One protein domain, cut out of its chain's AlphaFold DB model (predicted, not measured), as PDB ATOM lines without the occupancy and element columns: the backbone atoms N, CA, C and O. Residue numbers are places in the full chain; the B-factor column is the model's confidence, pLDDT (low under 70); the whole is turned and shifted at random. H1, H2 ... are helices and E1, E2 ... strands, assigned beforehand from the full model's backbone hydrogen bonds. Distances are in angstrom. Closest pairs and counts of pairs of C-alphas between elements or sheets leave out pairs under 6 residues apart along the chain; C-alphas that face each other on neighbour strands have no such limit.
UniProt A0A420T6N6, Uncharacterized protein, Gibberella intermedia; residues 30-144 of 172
ATOM      1  N   ARG A  30     149.191 217.280 113.106       96.00
ATOM      2  CA  ARG A  30     150.652 217.294 113.063       96.00
ATOM      3  C   ARG A  30     151.233 218.521 113.740       96.00
ATOM      4  O   ARG A  30     152.322 218.409 114.295       96.00
ATOM      5  N   ARG A  31     150.536 219.659 113.711       95.88
ATOM      6  CA  ARG A  31     151.004 220.921 114.289       95.88
ATOM      7  C   ARG A  31     149.957 221.528 115.209       95.88
ATOM      8  O   ARG A  31     148.787 221.605 114.841       95.88
ATOM      9  N   ALA A  32     150.395 221.993 116.371       94.75
ATOM     10  CA  ALA A  32     149.576 222.777 117.282       94.75
ATOM     11  C   ALA A  32     150.320 224.044 117.715       94.75
ATOM     12  O   ALA A  32     151.463 223.972 118.163       94.75
ATOM     13  N   GLU A  33     149.657 225.188 117.599       94.38
ATOM     14  CA  GLU A  33     150.139 226.480 118.067       94.38
ATOM     15  C   GLU A  33     149.132 227.103 119.034       94.38
ATOM     16  O   GLU A  33     147.948 227.244 118.715       94.38
ATOM     17  N   PHE A  34     149.624 227.501 120.203       92.19
ATOM     18  CA  PHE A  34     148.879 228.233 121.219       92.19
ATOM     19  C   PHE A  34     149.595 229.547 121.499       92.19
ATOM     20  O   PHE A  34     150.808 229.560 121.702       92.19
ATOM     21  N   SER A  35     148.874 230.664 121.478       90.69
ATOM     22  CA  SER A  35     149.482 231.982 121.655       90.69
ATOM     23  C   SER A  35     148.629 232.939 122.476       90.69
ATOM     24  O   SER A  35     147.419 232.981 122.299       90.69
ATOM     25  N   CYS A  36     149.261 233.767 123.315       88.19
ATOM     26  CA  CYS A  36     148.624 234.916 123.985       88.19
ATOM     27  C   CYS A  36     147.369 234.567 124.815       88.19
ATOM     28  O   CYS A  36     146.416 235.344 124.874       88.19
ATOM     29  N   GLY A  37     147.349 233.381 125.423       88.12
ATOM     30  CA  GLY A  37     146.197 232.864 126.160       88.12
ATOM     31  C   GLY A  37     146.543 232.393 127.565       88.12
ATOM     32  O   GLY A  37     147.643 231.895 127.803       88.12
ATOM     33  N   ALA A  38     145.567 232.493 128.465       89.75
ATOM     34  CA  ALA A  38     145.582 231.808 129.751       89.75
ATOM     35  C   ALA A  38     145.309 230.314 129.532       89.75
ATOM     36  O   ALA A  38     144.277 229.952 128.955       89.75
ATOM     37  N   ILE A  39     146.227 229.451 129.951       90.06
ATOM     38  CA  ILE A  39     146.170 228.011 129.699       90.06
ATOM     39  C   ILE A  39     145.792 227.263 130.973       90.06
ATOM     40  O   ILE A  39     146.366 227.486 132.033       90.06
ATOM     41  N   ASP A  40     144.855 226.325 130.831       92.06
ATOM     42  CA  ASP A  40     144.681 225.249 131.800       92.06
ATOM     43  C   ASP A  40     145.790 224.197 131.570       92.06
ATOM     44  O   ASP A  40     145.832 223.569 130.498       92.06
ATOM     45  N   PRO A  41     146.705 224.006 132.536       92.88
ATOM     46  CA  PRO A  41     147.863 223.134 132.376       92.88
ATOM     47  C   PRO A  41     147.469 221.671 132.143       92.88
ATOM     48  O   PRO A  41     148.044 221.005 131.277       92.88
ATOM     49  N   GLN A  42     146.445 221.176 132.843       91.75
ATOM     50  CA  GLN A  42     145.991 219.790 132.729       91.75
ATOM     51  C   GLN A  42     145.344 219.531 131.370       91.75
ATOM     52  O   GLN A  42     145.548 218.472 130.767       91.75
ATOM     53  N   LYS A  43     144.599 220.511 130.845       91.38
ATOM     54  CA  LYS A  43     144.002 220.433 129.505       91.38
ATOM     55  C   LYS A  43     145.058 220.434 128.412       91.38
ATOM     56  O   LYS A  43     144.922 219.666 127.461       91.38
ATOM     57  N   LEU A  44     146.108 221.247 128.543       92.81
ATOM     58  CA  LEU A  44     147.219 221.252 127.592       92.81
ATOM     59  C   LEU A  44     147.943 219.901 127.582       92.81
ATOM     60  O   LEU A  44     148.125 219.319 126.513       92.81
ATOM     61  N   VAL A  45     148.307 219.374 128.755       93.62
ATOM     62  CA  VAL A  45     148.983 218.069 128.864       93.62
ATOM     63  C   VAL A  45     148.106 216.953 128.294       93.62
ATOM     64  O   VAL A  45     148.568 216.191 127.445       93.62
ATOM     65  N   SER A  46     146.823 216.916 128.661       92.94
ATOM     66  CA  SER A  46     145.866 215.930 128.139       92.94
ATOM     67  C   SER A  46     145.707 216.036 126.622       92.94
ATOM     68  O   SER A  46     145.627 215.029 125.922       92.94
ATOM     69  N   PHE A  47     145.671 217.255 126.079       93.62
ATOM     70  CA  PHE A  47     145.626 217.474 124.638       93.62
ATOM     71  C   PHE A  47     146.870 216.904 123.942       93.62
ATOM     72  O   PHE A  47     146.721 216.201 122.939       93.62
ATOM     73  N   ILE A  48     148.067 217.167 124.477       93.81
ATOM     74  CA  ILE A  48     149.331 216.646 123.937       93.81
ATOM     75  C   ILE A  48     149.334 215.119 123.985       93.81
ATOM     76  O   ILE A  48     149.614 214.488 122.970       93.81
ATOM     77  N   GLU A  49     148.964 214.525 125.120       94.06
ATOM     78  CA  GLU A  49     148.915 213.073 125.300       94.06
ATOM     79  C   GLU A  49     147.964 212.409 124.292       94.06
ATOM     80  O   GLU A  49     148.346 211.471 123.590       94.06
ATOM     81  N   ARG A  50     146.744 212.943 124.134       92.81
ATOM     82  CA  ARG A  50     145.749 212.418 123.180       92.81
ATOM     83  C   ARG A  50     146.224 212.463 121.726       92.81
ATOM     84  O   ARG A  50     145.811 211.619 120.931       92.81
ATOM     85  N   HIS A  51     147.053 213.443 121.368       94.31
ATOM     86  CA  HIS A  51     147.555 213.638 120.004       94.31
ATOM     87  C   HIS A  51     148.997 213.156 119.816       94.31
ATOM     88  O   HIS A  51     149.531 213.259 118.712       94.31
ATOM     89  N   ALA A  52     149.616 212.578 120.846       94.50
ATOM     90  CA  ALA A  52     151.011 212.159 120.830       94.50
ATOM     91  C   ALA A  52     151.394 211.229 119.655       94.50
ATOM     92  O   ALA A  52     152.490 211.397 119.116       94.50
ATOM     93  N   PRO A  53     150.518 210.319 119.161       94.12
ATOM     94  CA  PRO A  53     150.842 209.485 118.001       94.12
ATOM     95  C   PRO A  53     151.063 210.255 116.690       94.12
ATOM     96  O   PRO A  53     151.714 209.738 115.780       94.12
ATOM     97  N   THR A  54     150.494 211.457 116.547       94.88
ATOM     98  CA  THR A  54     150.493 212.200 115.274       94.88
ATOM     99  C   THR A  54     151.119 213.581 115.362       94.88
ATOM    100  O   THR A  54     151.615 214.070 114.345       94.88
ATOM    101  N   LEU A  55     151.128 214.196 116.545       94.69
ATOM    102  CA  LEU A  55     151.681 215.523 116.770       94.69
ATOM    103  C   LEU A  55     153.198 215.503 116.556       94.69
ATOM    104  O   LEU A  55     153.917 214.727 117.182       94.69
ATOM    105  N   LYS A  56     153.681 216.356 115.654       94.06
ATOM    106  CA  LYS A  56     155.103 216.495 115.310       94.06
ATOM    107  C   LYS A  56     155.664 217.865 115.657       94.06
ATOM    108  O   LYS A  56     156.856 217.948 115.931       94.06
ATOM    109  N   PHE A  57     154.819 218.891 115.674       94.25
ATOM    110  CA  PHE A  57     155.210 220.268 115.931       94.25
ATOM    111  C   PHE A  57     154.323 220.882 117.007       94.25
ATOM    112  O   PHE A  57     153.095 220.818 116.898       94.25
ATOM    113  N   ILE A  58     154.931 221.492 118.022       93.56
ATOM    114  CA  ILE A  58     154.192 222.228 119.048       93.56
ATOM    115  C   ILE A  58     154.852 223.570 119.345       93.56
ATOM    116  O   ILE A  58     156.031 223.631 119.681       93.56
ATOM    117  N   THR A  59     154.064 224.634 119.259       93.75
ATOM    118  CA  THR A  59     154.488 225.986 119.614       93.75
ATOM    119  C   THR A  59     153.540 226.547 120.663       93.75
ATOM    120  O   THR A  59     152.326 226.553 120.480       93.75
ATOM    121  N   VAL A  60     154.084 227.025 121.774       93.44
ATOM    122  CA  VAL A  60     153.336 227.715 122.822       93.44
ATOM    123  C   VAL A  60     154.033 229.031 123.103       93.44
ATOM    124  O   VAL A  60     155.208 229.042 123.454       93.44
ATOM    125  N   GLN A  61     153.343 230.149 122.916       91.94
ATOM    126  CA  GLN A  61     153.977 231.459 122.985       91.94
ATOM    127  C   GLN A  61     153.157 232.458 123.785       91.94
ATOM    128  O   GLN A  61     151.956 232.600 123.577       91.94
ATOM    129  N   TYR A  62     153.810 233.207 124.671       90.38
ATOM    130  CA  TYR A  62     153.168 234.301 125.410       90.38
ATOM    131  C   TYR A  62     151.928 233.861 126.203       90.38
ATOM    132  O   TYR A  62     150.976 234.624 126.367       90.38
ATOM    133  N   CYS A  63     151.904 232.602 126.631       90.69
ATOM    134  CA  CYS A  63     150.812 232.028 127.399       90.69
ATOM    135  C   CYS A  63     151.099 232.117 128.896       90.69
ATOM    136  O   CYS A  63     152.248 231.995 129.326       90.69
ATOM    137  N   SER A  64     150.042 232.268 129.685       91.19
ATOM    138  CA  SER A  64     150.132 232.289 131.142       91.19
ATOM    139  C   SER A  64     149.521 231.033 131.753       91.19
ATOM    140  O   SER A  64     148.566 230.471 131.212       91.19
ATOM    141  N   ILE A  65     150.077 230.596 132.879       92.69
ATOM    142  CA  ILE A  65     149.417 229.676 133.810       92.69
ATOM    143  C   ILE A  65     149.298 230.432 135.123       92.69
ATOM    144  O   ILE A  65     150.303 230.909 135.637       92.69
ATOM    145  N   ASP A  66     148.083 230.570 135.636       91.31
ATOM    146  CA  ASP A  66     147.834 231.296 136.877       91.31
ATOM    147  C   ASP A  66     147.943 230.341 138.084       91.31
ATOM    148  O   ASP A  66     147.069 229.477 138.240       91.31
ATOM    149  N   PRO A  67     148.987 230.464 138.926       90.25
ATOM    150  CA  PRO A  67     149.198 229.578 140.068       90.25
ATOM    151  C   PRO A  67     148.197 229.805 141.215       90.25
ATOM    152  O   PRO A  67     148.108 228.973 142.117       90.25
ATOM    153  N   ASP A  68     147.436 230.905 141.201       89.75
ATOM    154  CA  ASP A  68     146.356 231.129 142.169       89.75
ATOM    155  C   ASP A  68     145.083 230.355 141.779       89.75
ATOM    156  O   ASP A  68     144.215 230.095 142.619       89.75
ATOM    157  N   ILE A  69     144.974 229.953 140.506       89.94
ATOM    158  CA  ILE A  69     143.867 229.150 139.967       89.94
ATOM    159  C   ILE A  69     144.250 227.668 139.870       89.94
ATOM    160  O   ILE A  69     143.419 226.798 140.141       89.94
ATOM    161  N   PHE A  70     145.489 227.373 139.479       90.25
ATOM    162  CA  PHE A  70     145.992 226.019 139.264       90.25
ATOM    163  C   PHE A  70     147.172 225.719 140.188       90.25
ATOM    164  O   PHE A  70     148.054 226.545 140.365       90.25
ATOM    165  N   GLU A  71     147.255 224.497 140.716       91.31
ATOM    166  CA  GLU A  71     148.442 224.064 141.479       91.31
ATOM    167  C   GLU A  71     149.690 223.891 140.585       91.31
ATOM    168  O   GLU A  71     150.825 223.829 141.067       91.31
ATOM    169  N   ASP A  72     149.479 223.800 139.271       93.56
ATOM    170  CA  ASP A  72     150.516 223.571 138.276       93.56
ATOM    171  C   ASP A  72     151.126 224.882 137.755       93.56
ATOM    172  O   ASP A  72     150.491 225.929 137.709       93.56
ATOM    173  N   THR A  73     152.379 224.802 137.308       94.12
ATOM    174  CA  THR A  73     153.146 225.897 136.693       94.12
ATOM    175  C   THR A  73     153.663 225.438 135.334       94.12
ATOM    176  O   THR A  73     153.573 224.251 134.991       94.12
ATOM    177  N   TRP A  74     154.293 226.326 134.567       94.56
ATOM    178  CA  TRP A  74     154.977 225.916 133.339       94.56
ATOM    179  C   TRP A  74     156.062 224.866 133.584       94.56
ATOM    180  O   TRP A  74     156.264 223.988 132.748       94.56
ATOM    181  N   GLU A  75     156.734 224.885 134.738       92.94
ATOM    182  CA  GLU A  75     157.701 223.836 135.081       92.94
ATOM    183  C   GLU A  75     157.037 222.463 135.245       92.94
ATOM    184  O   GLU A  75     157.602 221.460 134.800       92.94
ATOM    185  N   HIS A  76     155.834 222.411 135.826       95.31
ATOM    186  CA  HIS A  76     155.051 221.180 135.948       95.31
ATOM    187  C   HIS A  76     154.607 220.657 134.576       95.31
ATOM    188  O   HIS A  76     154.883 219.502 134.252       95.31
ATOM    189  N   VAL A  77     154.053 221.521 133.719       94.88
ATOM    190  CA  VAL A  77     153.683 221.157 132.337       94.88
ATOM    191  C   VAL A  77     154.888 220.612 131.570       94.88
ATOM    192  O   VAL A  77     154.826 219.544 130.956       94.88
ATOM    193  N   MET A  78     156.026 221.306 131.637       93.88
ATOM    194  CA  MET A  78     157.241 220.874 130.950       93.88
ATOM    195  C   MET A  78     157.812 219.580 131.535       93.88
ATOM    196  O   MET A  78     158.356 218.765 130.788       93.88
ATOM    197  N   ARG A  79     157.690 219.347 132.848       93.81
ATOM    198  CA  ARG A  79     158.050 218.065 133.471       93.81
ATOM    199  C   ARG A  79     157.219 216.927 132.885       93.81
ATOM    200  O   ARG A  79     157.796 215.897 132.543       93.81
ATOM    201  N   ASP A  80     155.916 217.109 132.738       95.25
ATOM    202  CA  ASP A  80     155.019 216.052 132.274       95.25
ATOM    203  C   ASP A  80     155.246 215.740 130.787       95.25
ATOM    204  O   ASP A  80     155.369 214.573 130.408       95.25
ATOM    205  N   ILE A  81     155.476 216.768 129.959       93.00
ATOM    206  CA  ILE A  81     155.925 216.595 128.567       93.00
ATOM    207  C   ILE A  81     157.229 215.786 128.502       93.00
ATOM    208  O   ILE A  81     157.347 214.853 127.704       93.00
ATOM    209  N   ARG A  82     158.200 216.073 129.381       89.88
ATOM    210  CA  ARG A  82     159.456 215.305 129.449       89.88
ATOM    211  C   ARG A  82     159.232 213.859 129.875       89.88
ATOM    212  O   ARG A  82     159.955 212.981 129.410       89.88
ATOM    213  N   LEU A  83     158.292 213.595 130.781       93.38
ATOM    214  CA  LEU A  83     157.959 212.229 131.189       93.38
ATOM    215  C   LEU A  83     157.373 211.438 130.014       93.38
ATOM    216  O   LEU A  83     157.796 210.303 129.800       93.38
ATOM    217  N   MET A  84     156.504 212.054 129.207       93.75
ATOM    218  CA  MET A  84     155.977 211.442 127.980       93.75
ATOM    219  C   MET A  84     157.087 211.137 126.961       93.75
ATOM    220  O   MET A  84     157.160 210.030 126.425       93.75
ATOM    221  N   GLN A  85     158.015 212.074 126.743       90.62
ATOM    222  CA  GLN A  85     159.169 211.853 125.859       90.62
ATOM    223  C   GLN A  85     160.076 210.721 126.366       90.62
ATOM    224  O   GLN A  85     160.436 209.830 125.605       90.62
ATOM    225  N   LYS A  86     160.396 210.687 127.668       90.06
ATOM    226  CA  LYS A  86     161.206 209.611 128.276       90.06
ATOM    227  C   LYS A  86     160.540 208.238 128.204       90.06
ATOM    228  O   LYS A  86     161.237 207.228 128.162       90.06
ATOM    229  N   ALA A  87     159.210 208.200 128.224       92.31
ATOM    230  CA  ALA A  87     158.430 206.982 128.052       92.31
ATOM    231  C   ALA A  87     158.295 206.561 126.575       92.31
ATOM    232  O   ALA A  87     157.670 205.537 126.301       92.31
ATOM    233  N   ASN A  88     158.867 207.324 125.633       89.88
ATOM    234  CA  ASN A  88     158.695 207.171 124.188       89.88
ATOM    235  C   ASN A  88     157.218 207.187 123.751       89.88
ATOM    236  O   ASN A  88     156.852 206.553 122.764       89.88
ATOM    237  N   THR A  89     156.353 207.891 124.491       93.06
ATOM    238  CA  THR A  89     154.937 208.051 124.124       93.06
ATOM    239  C   THR A  89     154.686 209.318 123.318       93.06
ATOM    240  O   THR A  89     153.654 209.413 122.661       93.06
ATOM    241  N   LEU A  90     155.632 210.263 123.328       91.81
ATOM    242  CA  LEU A  90     155.566 211.531 122.611       91.81
ATOM    243  C   LEU A  90     156.859 211.783 121.824       91.81
ATOM    244  O   LEU A  90     157.931 211.909 122.411       91.81
ATOM    245  N   GLU A  91     156.742 211.934 120.503       89.56
ATOM    246  CA  GLU A  91     157.862 212.216 119.594       89.56
ATOM    247  C   GLU A  91     157.658 213.543 118.849       89.56
ATOM    248  O   GLU A  91     157.207 213.577 117.699       89.56
ATOM    249  N   ILE A  92     158.020 214.643 119.511       89.38
ATOM    250  CA  ILE A  92     158.060 215.976 118.900       89.38
ATOM    251  C   ILE A  92     159.315 216.093 118.027       89.38
ATOM    252  O   ILE A  92     160.432 215.868 118.498       89.38
ATOM    253  N   TYR A  93     159.119 216.435 116.754       88.88
ATOM    254  CA  TYR A  93     160.206 216.695 115.813       88.88
ATOM    255  C   TYR A  93     160.869 218.039 116.117       88.88
ATOM    256  O   TYR A  93     162.091 218.112 116.196       88.88
ATOM    257  N   ASP A  94     160.047 219.068 116.310       88.00
ATOM    258  CA  ASP A  94     160.469 220.445 116.555       88.00
ATOM    259  C   ASP A  94     159.370 221.197 117.317       88.00
ATOM    260  O   ASP A  94     158.188 220.844 117.245       88.00
ATOM    261  N   GLY A  95     159.742 222.220 118.072       89.50
ATOM    262  CA  GLY A  95     158.788 223.031 118.803       89.50
ATOM    263  C   GLY A  95     159.422 223.998 119.788       89.50
ATOM    264  O   GLY A  95     160.604 223.922 120.122       89.50
ATOM    265  N   GLN A  96     158.587 224.863 120.346       92.31
ATOM    266  CA  GLN A  96     159.018 225.886 121.287       92.31
ATOM    267  C   GLN A  96     157.928 226.179 122.314       92.31
ATOM    268  O   GLN A  96     156.747 226.228 121.988       92.31
ATOM    269  N   VAL A  97     158.331 226.434 123.553       93.12
ATOM    270  CA  VAL A  97     157.516 227.103 124.567       93.12
ATOM    271  C   VAL A  97     158.244 228.392 124.921       93.12
ATOM    272  O   VAL A  97     159.298 228.312 125.528       93.12
ATOM    273  N   ALA A  98     157.766 229.567 124.522       91.56
ATOM    274  CA  ALA A  98     158.521 230.815 124.674       91.56
ATOM    275  C   ALA A  98     157.686 231.975 125.202       91.56
ATOM    276  O   ALA A  98     156.503 232.113 124.901       91.56
ATOM    277  N   GLY A  99     158.318 232.835 125.995       88.94
ATOM    278  CA  GLY A  99     157.670 234.001 126.582       88.94
ATOM    279  C   GLY A  99     156.517 233.643 127.496       88.94
ATOM    280  O   GLY A  99     155.617 234.457 127.670       88.94
ATOM    281  N   VAL A 100     156.500 232.417 128.014       92.00
ATOM    282  CA  VAL A 100     155.441 231.967 128.906       92.00
ATOM    283  C   VAL A 100     155.784 232.347 130.337       92.00
ATOM    284  O   VAL A 100     156.958 232.505 130.678       92.00
ATOM    285  N   PHE A 101     154.772 232.503 131.177       91.31
ATOM    286  CA  PHE A 101     154.963 232.945 132.553       91.31
ATOM    287  C   PHE A 101     153.924 232.346 133.498       91.31
ATOM    288  O   PHE A 101     152.827 231.961 133.086       91.31
ATOM    289  N   ASP A 102     154.307 232.266 134.768       92.19
ATOM    290  CA  ASP A 102     153.442 231.843 135.865       92.19
ATOM    291  C   ASP A 102     152.841 233.109 136.502       92.19
ATOM    292  O   ASP A 102     153.570 233.888 137.117       92.19
ATOM    293  N   GLY A 103     151.547 233.355 136.299       89.31
ATOM    294  CA  GLY A 103     150.857 234.542 136.800       89.31
ATOM    295  C   GLY A 103     149.527 234.829 136.102       89.31
ATOM    296  O   GLY A 103     149.166 234.182 135.112       89.31
ATOM    297  N   GLU A 104     148.814 235.832 136.615       87.44
ATOM    298  CA  GLU A 104     147.548 236.292 136.039       87.44
ATOM    299  C   GLU A 104     147.716 236.690 134.556       87.44
ATOM    300  O   GLU A 104     148.745 237.267 134.180       87.44
ATOM    301  N   PRO A 105     146.712 236.437 133.695       83.06
ATOM    302  CA  PRO A 105     146.781 236.794 132.282       83.06
ATOM    303  C   PRO A 105     146.968 238.302 132.074       83.06
ATOM    304  O   PRO A 105     146.149 239.119 132.501       83.06
ATOM    305  N   CYS A 106     148.025 238.681 131.357       78.31
ATOM    306  CA  CYS A 106     148.279 240.080 131.034       78.31
ATOM    307  C   CYS A 106     147.325 240.593 129.946       78.31
ATOM    308  O   CYS A 106     146.898 239.864 129.047       78.31
ATOM    309  N   ARG A 107     147.043 241.900 129.978       79.31
ATOM    310  CA  ARG A 107     146.404 242.585 128.847       79.31
ATOM    311  C   ARG A 107     147.420 242.790 127.724       79.31
ATOM    312  O   ARG A 107     148.585 243.074 127.985       79.31
ATOM    313  N   GLY A 108     146.940 242.718 126.485       80.25
ATOM    314  CA  GLY A 108     147.755 242.912 125.287       80.25
ATOM    315  C   GLY A 108     148.050 241.605 124.558       80.25
ATOM    316  O   GLY A 108     147.436 240.575 124.823       80.25
ATOM    317  N   CYS A 109     148.968 241.674 123.601       83.44
ATOM    318  CA  CYS A 109     149.374 240.567 122.747       83.44
ATOM    319  C   CYS A 109     150.904 240.499 122.704       83.44
ATOM    320  O   CYS A 109     151.585 241.495 122.456       83.44
ATOM    321  N   GLY A 110     151.462 239.314 122.954       81.75
ATOM    322  CA  GLY A 110     152.908 239.113 122.894       81.75
ATOM    323  C   GLY A 110     153.457 239.189 121.469       81.75
ATOM    324  O   GLY A 110     154.527 239.749 121.257       81.75
ATOM    325  N   LYS A 111     152.688 238.740 120.465       81.44
ATOM    326  CA  LYS A 111     153.112 238.763 119.053       81.44
ATOM    327  C   LYS A 111     153.291 240.169 118.478       81.44
ATOM    328  O   LYS A 111     154.075 240.341 117.553       81.44
ATOM    329  N   ASN A 112     152.571 241.163 118.994       84.00
ATOM    330  CA  ASN A 112     152.707 242.558 118.562       84.00
ATOM    331  C   ASN A 112     153.418 243.445 119.602       84.00
ATOM    332  O   ASN A 112     153.411 244.665 119.451       84.00
ATOM    333  N   GLY A 113     154.007 242.851 120.649       79.69
ATOM    334  CA  GLY A 113     154.783 243.571 121.663       79.69
ATOM    335  C   GLY A 113     153.962 244.493 122.567       79.69
ATOM    336  O   GLY A 113     154.513 245.427 123.138       79.69
ATOM    337  N   THR A 114     152.650 244.271 122.693       83.25
ATOM    338  CA  THR A 114     151.771 245.105 123.541       83.25
ATOM    339  C   THR A 114     151.500 244.503 124.914       83.25
ATOM    340  O   THR A 114     150.757 245.086 125.701       83.25
ATOM    341  N   ILE A 115     152.058 243.323 125.195       78.38
ATOM    342  CA  ILE A 115     151.948 242.694 126.504       78.38
ATOM    343  C   ILE A 115     152.820 243.455 127.510       78.38
ATOM    344  O   ILE A 115     154.033 243.583 127.346       78.38
ATOM    345  N   ASP A 116     152.190 243.989 128.550       73.44
ATOM    346  CA  ASP A 116     152.888 244.716 129.609       73.44
ATOM    347  C   ASP A 116     153.380 243.716 130.667       73.44
ATOM    348  O   ASP A 116     152.716 243.483 131.670       73.44
ATOM    349  N   ILE A 117     154.501 243.044 130.384       68.62
ATOM    350  CA  ILE A 117     155.133 242.075 131.304       68.62
ATOM    351  C   ILE A 117     156.035 242.787 132.322       68.62
ATOM    352  O   ILE A 117     156.208 242.325 133.449       68.62
ATOM    353  N   GLU A 118     156.617 243.930 131.955       68.25
ATOM    354  CA  GLU A 118     157.551 244.653 132.826       68.25
ATOM    355  C   GLU A 118     156.864 245.181 134.092       68.25
ATOM    356  O   GLU A 118     157.476 245.209 135.161       68.25
ATOM    357  N   SER A 119     155.579 245.537 134.005       69.50
ATOM    358  CA  SER A 119     154.795 245.960 135.168       69.50
ATOM    359  C   SER A 119     154.386 244.816 136.101       69.50
ATOM    360  O   SER A 119     154.031 245.081 137.251       69.50
ATOM    361  N   THR A 120     154.437 243.555 135.654       70.00
ATOM    362  CA  THR A 120     153.883 242.422 136.410       70.00
ATOM    363  C   THR A 120     154.905 241.673 137.249       70.00
ATOM    364  O   THR A 120     154.523 240.833 138.058       70.00
ATOM    365  N   SER A 121     156.203 241.961 137.100       78.00
ATOM    366  CA  SER A 121     157.309 241.247 137.766       78.00
ATOM    367  C   SER A 121     157.372 239.735 137.484       78.00
ATOM    368  O   SER A 121     158.116 239.010 138.149       78.00
ATOM    369  N   TRP A 122     156.622 239.250 136.488       81.50
ATOM    370  CA  TRP A 122     156.596 237.834 136.137       81.50
ATOM    371  C   TRP A 122     157.890 237.399 135.455       81.50
ATOM    372  O   TRP A 122     158.425 238.082 134.581       81.50
ATOM    373  N   LEU A 123     158.383 236.220 135.834       82.94
ATOM    374  CA  LEU A 123     159.553 235.631 135.199       82.94
ATOM    375  C   LEU A 123     159.135 234.941 133.901       82.94
ATOM    376  O   LEU A 123     158.432 233.929 133.932       82.94
ATOM    377  N   LEU A 124     159.625 235.452 132.773       86.44
ATOM    378  CA  LEU A 124     159.463 234.764 131.500       86.44
ATOM    379  C   LEU A 124     160.349 233.531 131.427       86.44
ATOM    380  O   LEU A 124     161.510 233.518 131.856       86.44
ATOM    381  N   ARG A 125     159.784 232.483 130.843       88.81
ATOM    382  CA  ARG A 125     160.439 231.199 130.660       88.81
ATOM    383  C   ARG A 125     160.366 230.793 129.202       88.81
ATOM    384  O   ARG A 125     159.366 231.024 128.520       88.81
ATOM    385  N   ASN A 126     161.440 230.158 128.750       89.38
ATOM    386  CA  ASN A 126     161.521 229.620 127.409       89.38
ATOM    387  C   ASN A 126     162.139 228.223 127.419       89.38
ATOM    388  O   ASN A 126     163.109 227.960 128.134       89.38
ATOM    389  N   TRP A 127     161.603 227.361 126.568       90.69
ATOM    390  CA  TRP A 127     162.085 226.037 126.241       90.69
ATOM    391  C   TRP A 127     162.016 225.831 124.733       90.69
ATOM    392  O   TRP A 127     161.081 226.266 124.065       90.69
ATOM    393  N   GLU A 128     162.990 225.117 124.201       86.81
ATOM    394  CA  GLU A 128     163.007 224.693 122.805       86.81
ATOM    395  C   GLU A 128     163.139 223.179 122.749       86.81
ATOM    396  O   GLU A 128     163.947 222.614 123.489       86.81
ATOM    397  N   PHE A 129     162.352 222.540 121.890       80.25
ATOM    398  CA  PHE A 129     162.432 221.116 121.601       80.25
ATOM    399  C   PHE A 129     163.328 220.922 120.379       80.25
ATOM    400  O   PHE A 129     162.918 221.159 119.249       80.25
ATOM    401  N   VAL A 130     164.553 220.465 120.604       67.81
ATOM    402  CA  VAL A 130     165.509 220.150 119.544       67.81
ATOM    403  C   VAL A 130     165.378 218.659 119.236       67.81
ATOM    404  O   VAL A 130     165.612 217.839 120.117       67.81
ATOM    405  N   PHE A 131     164.982 218.304 118.011       65.88
ATOM    406  CA  PHE A 131     164.989 216.941 117.451       65.88
ATOM    407  C   PHE A 131     164.740 215.791 118.443       65.88
ATOM    408  O   PHE A 131     165.674 215.264 119.051       65.88
ATOM    409  N   PHE A 132     163.497 215.311 118.518       59.66
ATOM    410  CA  PHE A 132     163.167 214.022 119.141       59.66
ATOM    411  C   PHE A 132     163.714 213.856 120.573       59.66
ATOM    412  O   PHE A 132     164.341 212.843 120.887       59.66
ATOM    413  N   SER A 133     163.408 214.820 121.453       59.44
ATOM    414  CA  SER A 133     163.596 214.794 122.926       59.44
ATOM    415  C   SER A 133     164.787 215.564 123.506       59.44
ATOM    416  O   SER A 133     164.905 215.613 124.736       59.44
ATOM    417  N   PHE A 134     165.641 216.206 122.704       60.91
ATOM    418  CA  PHE A 134     166.562 217.197 123.269       60.91
ATOM    419  C   PHE A 134     165.808 218.495 123.551       60.91
ATOM    420  O   PHE A 134     164.874 218.863 122.842       60.91
ATOM    421  N   TRP A 135     166.184 219.193 124.616       68.94
ATOM    422  CA  TRP A 135     165.637 220.514 124.889       68.94
ATOM    423  C   TRP A 135     166.644 221.387 125.621       68.94
ATOM    424  O   TRP A 135     167.522 220.891 126.332       68.94
ATOM    425  N   ARG A 136     166.488 222.700 125.460       75.00
ATOM    426  CA  ARG A 136     167.215 223.711 126.232       75.00
ATOM    427  C   ARG A 136     166.235 224.689 126.857       75.00
ATOM    428  O   ARG A 136     165.232 225.029 126.238       75.00
ATOM    429  N   GLN A 137     166.521 225.109 128.085       75.94
ATOM    430  CA  GLN A 137     165.828 226.211 128.749       75.94
ATOM    431  C   GLN A 137     166.711 227.448 128.685       75.94
ATOM    432  O   GLN A 137     167.914 227.354 128.918       75.94
ATOM    433  N   TYR A 138     166.109 228.592 128.388       71.81
ATOM    434  CA  TYR A 138     166.804 229.872 128.356       71.81
ATOM    435  C   TYR A 138     165.898 230.990 128.878       71.81
ATOM    436  O   TYR A 138     164.670 230.887 128.872       71.81
ATOM    437  N   HIS A 139     166.526 232.057 129.363       58.91
ATOM    438  CA  HIS A 139     165.862 233.172 130.047       58.91
ATOM    439  C   HIS A 139     165.865 234.470 129.225       58.91
ATOM    440  O   HIS A 139     165.587 235.540 129.754       58.91
ATOM    441  N   GLU A 140     166.196 234.387 127.937       58.56
ATOM    442  CA  GLU A 140     166.187 235.539 127.035       58.56
ATOM    443  C   GLU A 140     164.757 235.922 126.640       58.56
ATOM    444  O   GLU A 140     163.868 235.071 126.553       58.56
ATOM    445  N   TYR A 141     164.519 237.214 126.412       50.91
ATOM    446  CA  TYR A 141     163.220 237.688 125.952       50.91
ATOM    447  C   TYR A 141     162.909 237.150 124.539       50.91
ATOM    448  O   TYR A 141     163.787 237.182 123.676       50.91
ATOM    449  N   PRO A 142     161.671 236.701 124.257       49.41
ATOM    450  CA  PRO A 142     161.327 236.015 123.004       49.41
ATOM    451  C   PRO A 142     161.553 236.841 121.733       49.41
ATOM    452  O   PRO A 142     161.850 236.285 120.680       49.41
ATOM    453  N   TRP A 143     161.436 238.168 121.818       53.69
ATOM    454  CA  TRP A 143     161.664 239.081 120.691       53.69
ATOM    455  C   TRP A 143     163.140 239.241 120.308       53.69
ATOM    456  O   TRP A 143     163.427 239.817 119.266       53.69
ATOM    457  N   ASN A 144     164.072 238.691 121.093       48.62
ATOM    458  CA  ASN A 144     165.493 238.652 120.739       48.62
ATOM    459  C   ASN A 144     165.864 237.418 119.895       48.62
ATOM    460  O   ASN A 144     167.019 237.271 119.513       48.62
TER     461      ASN A 144
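Overview. This is residues 30 to 144 of the 172 residues of an uncharacterized protein of Gibberella intermedia (UniProt A0A420T6N6). The domain is a wall of five strands with two helices side by side, H2 on one face of the sheet and H1 next to H2, only grazing the sheet; no named helix covers the other face. A long loop, residues 103 to 124, reaches out past the end of the sheet where E1, E2 and E3 end, and then returns into E4. The printed part has 115 residues with two named helices and five named strands, in the order E1 H1 E2 H2 E3 E4 E5 along the chain; the sheet is mixed, with the order E1 E2 E3 E4 E5 across it. The class is mixed, helices and strands, though under half of the residues, 54 of 115, are in named elements. The whole is compact and rounded, with a radius of gyration of the C-alphas of 13.6 A and spans of 40 by 30 by 21 A.

Arrangement. The sheet is twisted, its C-alphas lying up to 5.5 A off the best plane through them. Its inner strand E3, residues 94 to 102, bends by 61 degrees at residue 99. E2, residues 57 to 61, is parallel to E3 at 23 degrees, with N 60 and O 96 at 2.8 A. E1, residues 31 to 35, is an edge strand parallel to E2 at 1 degree, with N 34 and O 59 at 2.9 A. On the other side of E3 is E4, residues 125 to 130; the two form an antiparallel hairpin at 169 degrees, with N 127 and O 97 at 2.7 A. E4 and the other edge strand, E5, residues 134 to 138, form a second hairpin, antiparallel at 156 degrees, with N 128 and O 136 at 3.0 A. E3, E4 and E5 make a meander, each strand the antiparallel neighbour of the one before. H2, residues 74 to 86, is on the sheet at a height of 8.5 A over it, but over none of the strands; the closest C-alphas of H2 and E3 are those of Trp 74 and Asp 102, 6.6 A apart. H1, residues 41 to 51, touches H2 at a shallow tilt of 24 degrees, the same way, with the C-alphas of Pro 41 and Val 77 closest at 6.1 A. H1 only grazes the sheet, with its residues 44 to 51. E1, H1, E2 and E2, H2, E3 are strand-helix-strand units, two parallel neighbour strands with a helix between, and both crossovers are right-handed. In H1 and H2 every O i to N i+4 pair is within hydrogen-bond range. Residues 64 to 65 pair, parallel, with residues 101 to 102 of E3.

Along the chain. E3 is the longest strand, 23.5 A from C-alpha 94 at (160.469, 220.445, 116.555) to C-alpha 102. E1 begins with C-alpha 31 at (151.004, 220.921, 114.289) and is 13.4 A long; E2 is 13.3 A, E4 16.5 A and E5 13.7 A. H2 is 18.2 A long and H1 15.6 A. E5 ends with C-alpha 138 at (166.804, 229.872, 128.356).

Size, cuts and confidence. The two C-alphas farthest apart, those of Pro 53 and Ser 119, are 40.5 A apart. The printed part, residues 30 to 144, has no cut. The links E2 to H2, 12 residues, and E3 to E4, 22 residues, are long. The mean pLDDT of the printed part is 85.6; it is under 70 in residues 117 to 119, 130 to 135 and 139 to 144.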